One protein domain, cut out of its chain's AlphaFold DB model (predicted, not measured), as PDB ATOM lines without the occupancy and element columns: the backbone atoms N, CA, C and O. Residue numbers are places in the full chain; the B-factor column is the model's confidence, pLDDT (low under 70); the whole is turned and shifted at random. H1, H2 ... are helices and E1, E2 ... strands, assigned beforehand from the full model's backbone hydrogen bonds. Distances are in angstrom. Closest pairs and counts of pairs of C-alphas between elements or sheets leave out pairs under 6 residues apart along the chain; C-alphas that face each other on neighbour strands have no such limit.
ATOM      1  N   VAL A  10     105.742 173.971 164.961       96.56
ATOM      2  CA  VAL A  10     107.154 173.869 165.357       96.56
ATOM      3  C   VAL A  10     107.906 172.984 164.369       96.56
ATOM      4  O   VAL A  10     107.330 172.062 163.790       96.56
ATOM      5  N   LEU A  11     109.196 173.257 164.170       97.75
ATOM      6  CA  LEU A  11     110.054 172.435 163.317       97.75
ATOM      7  C   LEU A  11     110.211 171.030 163.900       97.75
ATOM      8  O   LEU A  11     110.409 170.882 165.104       97.75
ATOM      9  N   ILE A  12     110.180 170.009 163.038       97.56
ATOM     10  CA  ILE A  12     110.478 168.636 163.469       97.56
ATOM     11  C   ILE A  12     111.981 168.478 163.742       97.56
ATOM     12  O   ILE A  12     112.367 167.845 164.720       97.56
ATOM     13  N   GLY A  13     112.830 169.090 162.912       95.81
ATOM     14  CA  GLY A  13     114.280 169.087 163.117       95.81
ATOM     15  C   GLY A  13     114.888 167.683 163.045       95.81
ATOM     16  O   GLY A  13     114.503 166.875 162.197       95.81
ATOM     17  N   ASN A  14     115.847 167.389 163.928       95.69
ATOM     18  CA  ASN A  14     116.423 166.051 164.044       95.69
ATOM     19  C   ASN A  14     115.494 165.121 164.836       95.69
ATOM     20  O   ASN A  14     115.152 165.398 165.983       95.69
ATOM     21  N   TYR A  15     115.145 163.989 164.237       94.56
ATOM     22  CA  TYR A  15     114.302 162.967 164.840       94.56
ATOM     23  C   TYR A  15     114.974 161.600 164.686       94.56
ATOM     24  O   TYR A  15     115.074 161.069 163.579       94.56
ATOM     25  N   PHE A  16     115.479 161.049 165.795       93.06
ATOM     26  CA  PHE A  16     116.201 159.767 165.854       93.06
ATOM     27  C   PHE A  16     117.258 159.595 164.745       93.06
ATOM     28  O   PHE A  16     117.303 158.577 164.055       93.06
ATOM     29  N   GLY A  17     118.103 160.614 164.548       93.50
ATOM     30  CA  GLY A  17     119.189 160.575 163.561       93.50
ATOM     31  C   GLY A  17     118.767 160.910 162.126       93.50
ATOM     32  O   GLY A  17     119.610 160.902 161.232       93.50
ATOM     33  N   LYS A  18     117.494 161.244 161.893       95.50
ATOM     34  CA  LYS A  18     116.986 161.705 160.595       95.50
ATOM     35  C   LYS A  18     116.720 163.200 160.630       95.50
ATOM     36  O   LYS A  18     116.148 163.707 161.589       95.50
ATOM     37  N   ASP A  19     117.113 163.899 159.572       96.81
ATOM     38  CA  ASP A  19     116.872 165.333 159.446       96.81
ATOM     39  C   ASP A  19     115.535 165.609 158.745       96.81
ATOM     40  O   ASP A  19     115.393 165.418 157.536       96.81
ATOM     41  N   TYR A  20     114.555 166.075 159.512       97.50
ATOM     42  CA  TYR A  20     113.252 166.528 159.039       97.50
ATOM     43  C   TYR A  20     113.072 168.042 159.197       97.50
ATOM     44  O   TYR A  20     111.943 168.521 159.259       97.50
ATOM     45  N   SER A  21     114.157 168.822 159.173       96.75
ATOM     46  CA  SER A  21     114.131 170.289 159.311       96.75
ATOM     47  C   SER A  21     113.363 171.027 158.206       96.75
ATOM     48  O   SER A  21     113.163 172.228 158.306       96.75
ATOM     49  N   THR A  22     112.907 170.334 157.155       97.12
ATOM     50  CA  THR A  22     112.017 170.895 156.115       97.12
ATOM     51  C   THR A  22     110.528 170.723 156.423       97.12
ATOM     52  O   THR A  22     109.682 171.179 155.648       97.12
ATOM     53  N   TYR A  23     110.202 170.059 157.533       98.19
ATOM     54  CA  TYR A  23     108.842 169.823 157.994       98.19
ATOM     55  C   TYR A  23     108.588 170.523 159.322       98.19
ATOM     56  O   TYR A  23     109.464 170.642 160.181       98.19
ATOM     57  N   GLU A  24     107.336 170.914 159.494       97.81
ATOM     58  CA  GLU A  24     106.800 171.421 160.742       97.81
ATOM     59  C   GLU A  24     105.543 170.645 161.122       97.81
ATOM     60  O   GLU A  24     104.821 170.117 160.267       97.81
ATOM     61  N   VAL A  25     105.296 170.571 162.424       97.56
ATOM     62  CA  VAL A  25     104.120 169.936 163.000       97.56
ATOM     63  C   VAL A  25     103.351 170.937 163.847       97.56
ATOM     64  O   VAL A  25     103.930 171.703 164.617       97.56
ATOM     65  N   GLY A  26     102.038 170.954 163.667       96.12
ATOM     66  CA  GLY A  26     101.112 171.804 164.388       96.12
ATOM     67  C   GLY A  26     100.596 171.149 165.666       96.12
ATOM     68  O   GLY A  26     100.518 169.925 165.769       96.12
ATOM     69  N   SER A  27     100.183 171.958 166.642       95.31
ATOM     70  CA  SER A  27      99.648 171.487 167.930       95.31
ATOM     71  C   SER A  27      98.392 170.601 167.828       95.31
ATOM     72  O   SER A  27      98.011 169.961 168.813       95.31
ATOM     73  N   LYS A  28      97.755 170.508 166.650       95.44
ATOM     74  CA  LYS A  28      96.622 169.604 166.395       95.44
ATOM     75  C   LYS A  28      97.034 168.287 165.723       95.44
ATOM     76  O   LYS A  28      96.170 167.459 165.449       95.44
ATOM     77  N   GLY A  29      98.328 168.068 165.489       95.44
ATOM     78  CA  GLY A  29      98.852 166.863 164.842       95.44
ATOM     79  C   GLY A  29      98.948 166.958 163.320       95.44
ATOM     80  O   GLY A  29      99.220 165.952 162.663       95.44
ATOM     81  N   HIS A  30      98.727 168.141 162.741       96.12
ATOM     82  CA  HIS A  30      98.923 168.356 161.314       96.12
ATOM     83  C   HIS A  30     100.403 168.518 160.994       96.12
ATOM     84  O   HIS A  30     101.103 169.293 161.636       96.12
ATOM     85  N   ILE A  31     100.880 167.815 159.971       97.75
ATOM     86  CA  ILE A  31     102.276 167.889 159.535       97.75
ATOM     87  C   ILE A  31     102.309 168.435 158.122       97.75
ATOM     88  O   ILE A  31     101.533 168.002 157.274       97.75
ATOM     89  N   ARG A  32     103.220 169.364 157.846       97.25
ATOM     90  CA  ARG A  32     103.415 169.928 156.509       97.25
ATOM     91  C   ARG A  32     104.876 170.249 156.251       97.25
ATOM     92  O   ARG A  32     105.688 170.304 157.171       97.25
ATOM     93  N   ARG A  33     105.213 170.460 154.980       96.81
ATOM     94  CA  ARG A  33     106.477 171.115 154.630       96.81
ATOM     95  C   ARG A  33     106.382 172.597 154.979       96.81
ATOM     96  O   ARG A  33     105.306 173.182 154.857       96.81
ATOM     97  N   ILE A  34     107.497 173.199 155.371       96.25
ATOM     98  CA  ILE A  34     107.550 174.632 155.682       96.25
ATOM     99  C   ILE A  34     107.060 175.435 154.471       96.25
ATOM    100  O   ILE A  34     107.491 175.199 153.341       96.25
ATOM    101  N   GLY A  35     106.129 176.361 154.705       90.81
ATOM    102  CA  GLY A  35     105.539 177.212 153.666       90.81
ATOM    103  C   GLY A  35     104.503 176.528 152.764       90.81
ATOM    104  O   GLY A  35     103.887 177.203 151.938       90.81
ATOM    105  N   ALA A  36     104.264 175.221 152.914       93.31
ATOM    106  CA  ALA A  36     103.195 174.546 152.189       93.31
ATOM    107  C   ALA A  36     101.819 174.961 152.734       93.31
ATOM    108  O   ALA A  36     101.634 175.146 153.938       93.31
ATOM    109  N   ARG A  37     100.837 175.082 151.834       90.44
ATOM    110  CA  ARG A  37      99.434 175.310 152.215       90.44
ATOM    111  C   ARG A  37      98.785 174.035 152.743       90.44
ATOM    112  O   ARG A  37      98.042 174.092 153.717       90.44
ATOM    113  N   ASP A  38      99.113 172.909 152.118       93.25
ATOM    114  CA  ASP A  38      98.504 171.614 152.397       93.25
ATOM    115  C   ASP A  38      99.319 170.786 153.392       93.25
ATOM    116  O   ASP A  38     100.544 170.903 153.504       93.25
ATOM    117  N   HIS A  39      98.617 169.905 154.100       95.88
ATOM    118  CA  HIS A  39      99.209 168.955 155.033       95.88
ATOM    119  C   HIS A  39      99.640 167.669 154.319       95.88
ATOM    120  O   HIS A  39      99.032 167.229 153.344       95.88
ATOM    121  N   VAL A  40     100.683 167.028 154.841       95.94
ATOM    122  CA  VAL A  40     101.078 165.680 154.437       95.94
ATOM    123  C   VAL A  40      99.998 164.702 154.888       95.94
ATOM    124  O   VAL A  40      99.572 164.713 156.043       95.94
ATOM    125  N   ALA A  41      99.574 163.831 153.976       95.38
ATOM    126  CA  ALA A  41      98.574 162.819 154.273       95.38
ATOM    127  C   ALA A  41      99.043 161.876 155.393       95.38
ATOM    128  O   ALA A  41     100.147 161.321 155.346       95.38
ATOM    129  N   LEU A  42      98.165 161.671 156.373       96.31
ATOM    130  CA  LEU A  42      98.345 160.676 157.419       96.31
ATOM    131  C   LEU A  42      97.757 159.342 156.959       96.31
ATOM    132  O   LEU A  42      96.665 159.285 156.397       96.31
ATOM    133  N   SER A  43      98.471 158.259 157.236       95.50
ATOM    134  CA  SER A  43      97.989 156.893 157.042       95.50
ATOM    135  C   SER A  43      97.579 156.298 158.384       95.50
ATOM    136  O   SER A  43      98.270 156.484 159.385       95.50
ATOM    137  N   LYS A  44      96.450 155.588 158.422       93.38
ATOM    138  CA  LYS A  44      96.053 154.794 159.590       93.38
ATOM    139  C   LYS A  44      96.695 153.414 159.494       93.38
ATOM    140  O   LYS A  44      96.673 152.799 158.430       93.38
ATOM    141  N   VAL A  45      97.250 152.935 160.599       92.00
ATOM    142  CA  VAL A  45      97.807 151.584 160.734       92.00
ATOM    143  C   VAL A  45      96.971 150.765 161.722       92.00
ATOM    144  O   VAL A  45      95.900 151.200 162.157       92.00
ATOM    145  N   ALA A  46      97.435 149.559 162.059       87.06
ATOM    146  CA  ALA A  46      96.778 148.688 163.026       87.06
ATOM    147  C   ALA A  46      96.411 149.436 164.319       87.06
ATOM    148  O   ALA A  46      97.135 150.327 164.768       87.06
ATOM    149  N   PHE A  47      95.271 149.067 164.903       84.12
ATOM    150  CA  PHE A  47      94.724 149.677 166.120       84.12
ATOM    151  C   PHE A  47      94.420 151.183 166.016       84.12
ATOM    152  O   PHE A  47      94.211 151.825 167.035       84.12
ATOM    153  N   GLY A  48      94.353 151.761 164.811       88.44
ATOM    154  CA  GLY A  48      93.907 153.144 164.602       88.44
ATOM    155  C   GLY A  48      94.989 154.208 164.786       88.44
ATOM    156  O   GLY A  48      94.694 155.389 164.602       88.44
ATOM    157  N   TYR A  49      96.228 153.809 165.088       92.44
ATOM    158  CA  TYR A  49      97.366 154.723 165.134       92.44
ATOM    159  C   TYR A  49      97.600 155.374 163.775       92.44
ATOM    160  O   TYR A  49      97.411 154.752 162.728       92.44
ATOM    161  N   THR A  50      98.060 156.620 163.784       96.75
ATOM    162  CA  THR A  50      98.392 157.346 162.553       96.75
ATOM    163  C   THR A  50      99.899 157.485 162.357       96.75
ATOM    164  O   THR A  50     100.664 157.694 163.304       96.75
ATOM    165  N   ARG A  51     100.321 157.361 161.098       97.31
ATOM    166  CA  ARG A  51     101.695 157.571 160.637       97.31
ATOM    167  C   ARG A  51     101.751 158.585 159.508       97.31
ATOM    168  O   ARG A  51     100.805 158.711 158.731       97.31
ATOM    169  N   VAL A  52     102.886 159.262 159.391       97.56
ATOM    170  CA  VAL A  52     103.179 160.222 158.329       97.56
ATOM    171  C   VAL A  52     104.388 159.760 157.520       97.56
ATOM    172  O   VAL A  52     105.388 159.300 158.070       97.56
ATOM    173  N   GLY A  53     104.309 159.891 156.198       97.62
ATOM    174  CA  GLY A  53     105.438 159.608 155.319       97.62
ATOM    175  C   GLY A  53     106.324 160.837 155.145       97.62
ATOM    176  O   GLY A  53     105.968 161.711 154.357       97.62
ATOM    177  N   LEU A  54     107.474 160.881 155.817       97.56
ATOM    178  CA  LEU A  54     108.446 161.975 155.721       97.56
ATOM    179  C   LEU A  54     109.632 161.572 154.848       97.56
ATOM    180  O   LEU A  54     110.164 160.469 154.973       97.56
ATOM    181  N   THR A  55     110.057 162.479 153.971       96.44
ATOM    182  CA  THR A  55     111.201 162.268 153.074       96.44
ATOM    183  C   THR A  55     112.389 163.123 153.492       96.44
ATOM    184  O   THR A  55     112.252 164.345 153.553       96.44
ATOM    185  N   THR A  56     113.547 162.491 153.689       94.62
ATOM    186  CA  THR A  56     114.856 163.126 153.916       94.62
ATOM    187  C   THR A  56     115.940 162.368 153.149       94.62
ATOM    188  O   THR A  56     115.827 161.156 152.995       94.62
ATOM    189  N   ASN A  57     116.960 163.051 152.620       92.06
ATOM    190  CA  ASN A  57     118.045 162.428 151.839       92.06
ATOM    191  C   ASN A  57     117.546 161.457 150.747       92.06
ATOM    192  O   ASN A  57     118.060 160.349 150.600       92.06
ATOM    193  N   ASN A  58     116.495 161.853 150.018       91.31
ATOM    194  CA  ASN A  58     115.799 161.045 149.001       91.31
ATOM    195  C   ASN A  58     115.204 159.711 149.497       91.31
ATOM    196  O   ASN A  58     114.759 158.896 148.693       91.31
ATOM    197  N   GLN A  59     115.123 159.502 150.809       93.94
ATOM    198  CA  GLN A  59     114.535 158.324 151.435       93.94
ATOM    199  C   GLN A  59     113.264 158.710 152.185       93.94
ATOM    200  O   GLN A  59     113.235 159.676 152.948       93.94
ATOM    201  N   LYS A  60     112.191 157.950 151.966       95.25
ATOM    202  CA  LYS A  60     110.911 158.138 152.654       95.25
ATOM    203  C   LYS A  60     110.792 157.147 153.806       95.25
ATOM    204  O   LYS A  60     110.993 155.953 153.606       95.25
ATOM    205  N   THR A  61     110.415 157.616 154.992       95.69
ATOM    206  CA  THR A  61     110.104 156.754 156.141       95.69
ATOM    207  C   THR A  61     108.742 157.093 156.741       95.69
ATOM    208  O   THR A  61     108.268 158.219 156.624       95.69
ATOM    209  N   GLN A  62     108.094 156.092 157.342       96.25
ATOM    210  CA  GLN A  62     106.809 156.225 158.023       96.25
ATOM    211  C   GLN A  62     107.015 156.434 159.522       96.25
ATOM    212  O   GLN A  62     107.324 155.481 160.243       96.25
ATOM    213  N   GLU A  63     106.781 157.655 159.986       97.12
ATOM    214  CA  GLU A  63     106.961 158.042 161.385       97.12
ATOM    215  C   GLU A  63     105.625 158.133 162.126       97.12
ATOM    216  O   GLU A  63     104.594 158.473 161.542       97.12
ATOM    217  N   SER A  64     105.625 157.802 163.418       96.88
ATOM    218  CA  SER A  64     104.431 157.862 164.270       96.88
ATOM    219  C   SER A  64     104.109 159.303 164.661       96.88
ATOM    220  O   SER A  64     104.926 159.969 165.296       96.88
ATOM    221  N   VAL A  65     102.896 159.767 164.346       97.88
ATOM    222  CA  VAL A  65     102.510 161.171 164.575       97.88
ATOM    223  C   VAL A  65     102.463 161.498 166.068       97.88
ATOM    224  O   VAL A  65     103.101 162.449 166.499       97.88
ATOM    225  N   HIS A  66     101.786 160.678 166.875       96.62
ATOM    226  CA  HIS A  66     101.702 160.867 168.328       96.62
ATOM    227  C   HIS A  66     103.075 160.920 169.027       96.62
ATOM    228  O   HIS A  66     103.237 161.673 169.983       96.62
ATOM    229  N   ILE A  67     104.083 160.183 168.538       97.06
ATOM    230  CA  ILE A  67     105.442 160.213 169.110       97.06
ATOM    231  C   ILE A  67     106.134 161.536 168.777       97.06
ATOM    232  O   ILE A  67     106.669 162.181 169.676       97.06
ATOM    233  N   ILE A  68     106.078 161.973 167.512       97.75
ATOM    234  CA  ILE A  68     106.590 163.290 167.094       97.75
ATOM    235  C   ILE A  68     105.951 164.391 167.952       97.75
ATOM    236  O   ILE A  68     106.650 165.242 168.499       97.75
ATOM    237  N   MET A  69     104.627 164.336 168.122       97.69
ATOM    238  CA  MET A  69     103.871 165.288 168.934       97.69
ATOM    239  C   MET A  69     104.330 165.309 170.395       97.69
ATOM    240  O   MET A  69     104.583 166.380 170.944       97.69
ATOM    241  N   ALA A  70     104.456 164.141 171.028       97.06
ATOM    242  CA  ALA A  70     104.848 164.044 172.430       97.06
ATOM    243  C   ALA A  70     106.285 164.533 172.669       97.06
ATOM    244  O   ALA A  70     106.538 165.227 173.651       97.06
ATOM    245  N   ILE A  71     107.212 164.231 171.756       96.88
ATOM    246  CA  ILE A  71     108.601 164.692 171.850       96.88
ATOM    247  C   ILE A  71     108.686 166.213 171.706       96.88
ATOM    248  O   ILE A  71     109.400 166.855 172.468       96.88
ATOM    249  N   LEU A  72     107.961 166.811 170.759       96.62
ATOM    250  CA  LEU A  72     108.121 168.238 170.461       96.62
ATOM    251  C   LEU A  72     107.327 169.151 171.398       96.62
ATOM    252  O   LEU A  72     107.798 170.234 171.731       96.62
ATOM    253  N   PHE A  73     106.144 168.726 171.847       96.50
ATOM    254  CA  PHE A  73     105.268 169.567 172.671       96.50
ATOM    255  C   PHE A  73     105.218 169.163 174.146       96.50
ATOM    256  O   PHE A  73     104.756 169.952 174.969       96.50
ATOM    257  N   LYS A  74     105.654 167.947 174.494       95.44
ATOM    258  CA  LYS A  74     105.547 167.392 175.854       95.44
ATOM    259  C   LYS A  74     106.865 166.794 176.353       95.44
ATOM    260  O   LYS A  74     106.851 165.929 177.223       95.44
ATOM    261  N   SER A  75     108.010 167.235 175.830       95.12
ATOM    262  CA  SER A  75     109.332 166.740 176.250       95.12
ATOM    263  C   SER A  75     109.595 166.905 177.746       95.12
ATOM    264  O   SER A  75     110.244 166.055 178.339       95.12
ATOM    265  N   ALA A  76     109.060 167.958 178.371       95.00
ATOM    266  CA  ALA A  76     109.224 168.203 179.804       95.00
ATOM    267  C   ALA A  76     108.575 167.127 180.700       95.00
ATOM    268  O   ALA A  76     108.937 167.008 181.865       95.00
ATOM    269  N   GLU A  77     107.619 166.355 180.174       94.06
ATOM    270  CA  GLU A  77     106.942 165.267 180.895       94.06
ATOM    271  C   GLU A  77     107.651 163.912 180.736       94.06
ATOM    272  O   GLU A  77     107.326 162.961 181.449       94.06
ATOM    273  N   TYR A  78     108.601 163.807 179.802       96.25
ATOM    274  CA  TYR A  78     109.367 162.587 179.589       96.25
ATOM    275  C   TYR A  78     110.308 162.333 180.768       96.25
ATOM    276  O   TYR A  78     111.084 163.203 181.171       96.25
ATOM    277  N   THR A  79     110.294 161.106 181.280       96.38
ATOM    278  CA  THR A  79     111.261 160.627 182.273       96.38
ATOM    279  C   THR A  79     111.724 159.217 181.914       96.38
ATOM    280  O   THR A  79     111.143 158.570 181.044       96.38
TER     281      THR A  79
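What this domain is: This is residues 10 to 79 of the 139 residues of the protein "HNHc domain-containing protein" of Mucor lusitanicus CBS 277.49 (UniProt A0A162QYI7). Two small three-stranded sheets, E1 E2 E3 and E4 E5 E6, stand face to face as a sandwich with crossed strands, and the single short helix H1 sits at one side of it, close to E1 of the one sheet and E5 of the other. E2, the longest strand by residues, bends sharply within the first sheet. The printed part has 70 residues, with six named strands and then one named helix, in the order E1 E2 E3 E4 E5 E6 H1; both sheets, E1 - E2 - E3 and E4 - E5 - E6, are antiparallel, and the class is mixed, helices and strands. The whole is compact, with a radius of gyration of the C-alphas of 11.8 A and spans of 33 by 26 by 24 A.

Where its parts are: In the first sheet, E1 is residues 10 to 15, 13.0 A long, and begins at C-alpha 10 at (107.154, 173.869, 165.357). E2 is residues 18 to 26, 19.2 A, and bends by 79 degrees at residue 22; E3 is residues 31 to 33, 7.2 A. In the second sheet, E4 is residues 42 to 44, 6.7 A, E5 residues 50 to 56, 19.5 A, and E6 residues 59 to 64, 16.3 A. H1, residues 65 to 73, is 12.0 A long and ends at C-alpha 73 at (105.268, 169.567, 172.671).

How they stand to each other: E1, E2 and E3 form a meander, each strand the antiparallel neighbour of the one before, in a sheet that is only just strongly twisted, its C-alphas up to 4.2 A off the best plane. N 12 and O 23 are 3.0 A apart between E1 and E2, and N 24 and O 32 are 2.9 A apart between E2 and E3. E4, E5 and E6 form a second meander, with N 43 and O 51 at 2.8 A and N 54 and O 61 at 2.9 A. The two sheets make a sandwich, two sheets face to face, with their strands at 57 degrees; the closest C-alphas of E2 and E5 are those of Asp 19 and Thr 56, 6.3 A apart. H1 is on the first sheet at a height of 7.8 A, only just over E1 with 3 of its C-alphas, and runs across the strands at 70 degrees to E1 on the local plane; the closest C-alphas of E1 and H1 are those of Ile 12 and Leu 72, 7.4 A apart. H1 is also on the second sheet, over none of its strands; the closest C-alphas of E5 and H1 are those of Arg 51 and Val 65, 5.4 A apart. Every O i to N i+4 pair in H1 is within hydrogen-bond range.

The domain as a whole: The two C-alphas farthest apart are those of Arg 37 and Thr 79, 35.5 A. The printed part has no cut and no long link; the link from E3 to E4, 8 residues, is short and joins the two sheets. The mean pLDDT of the printed part is 95.4, and no printed residue is under 70.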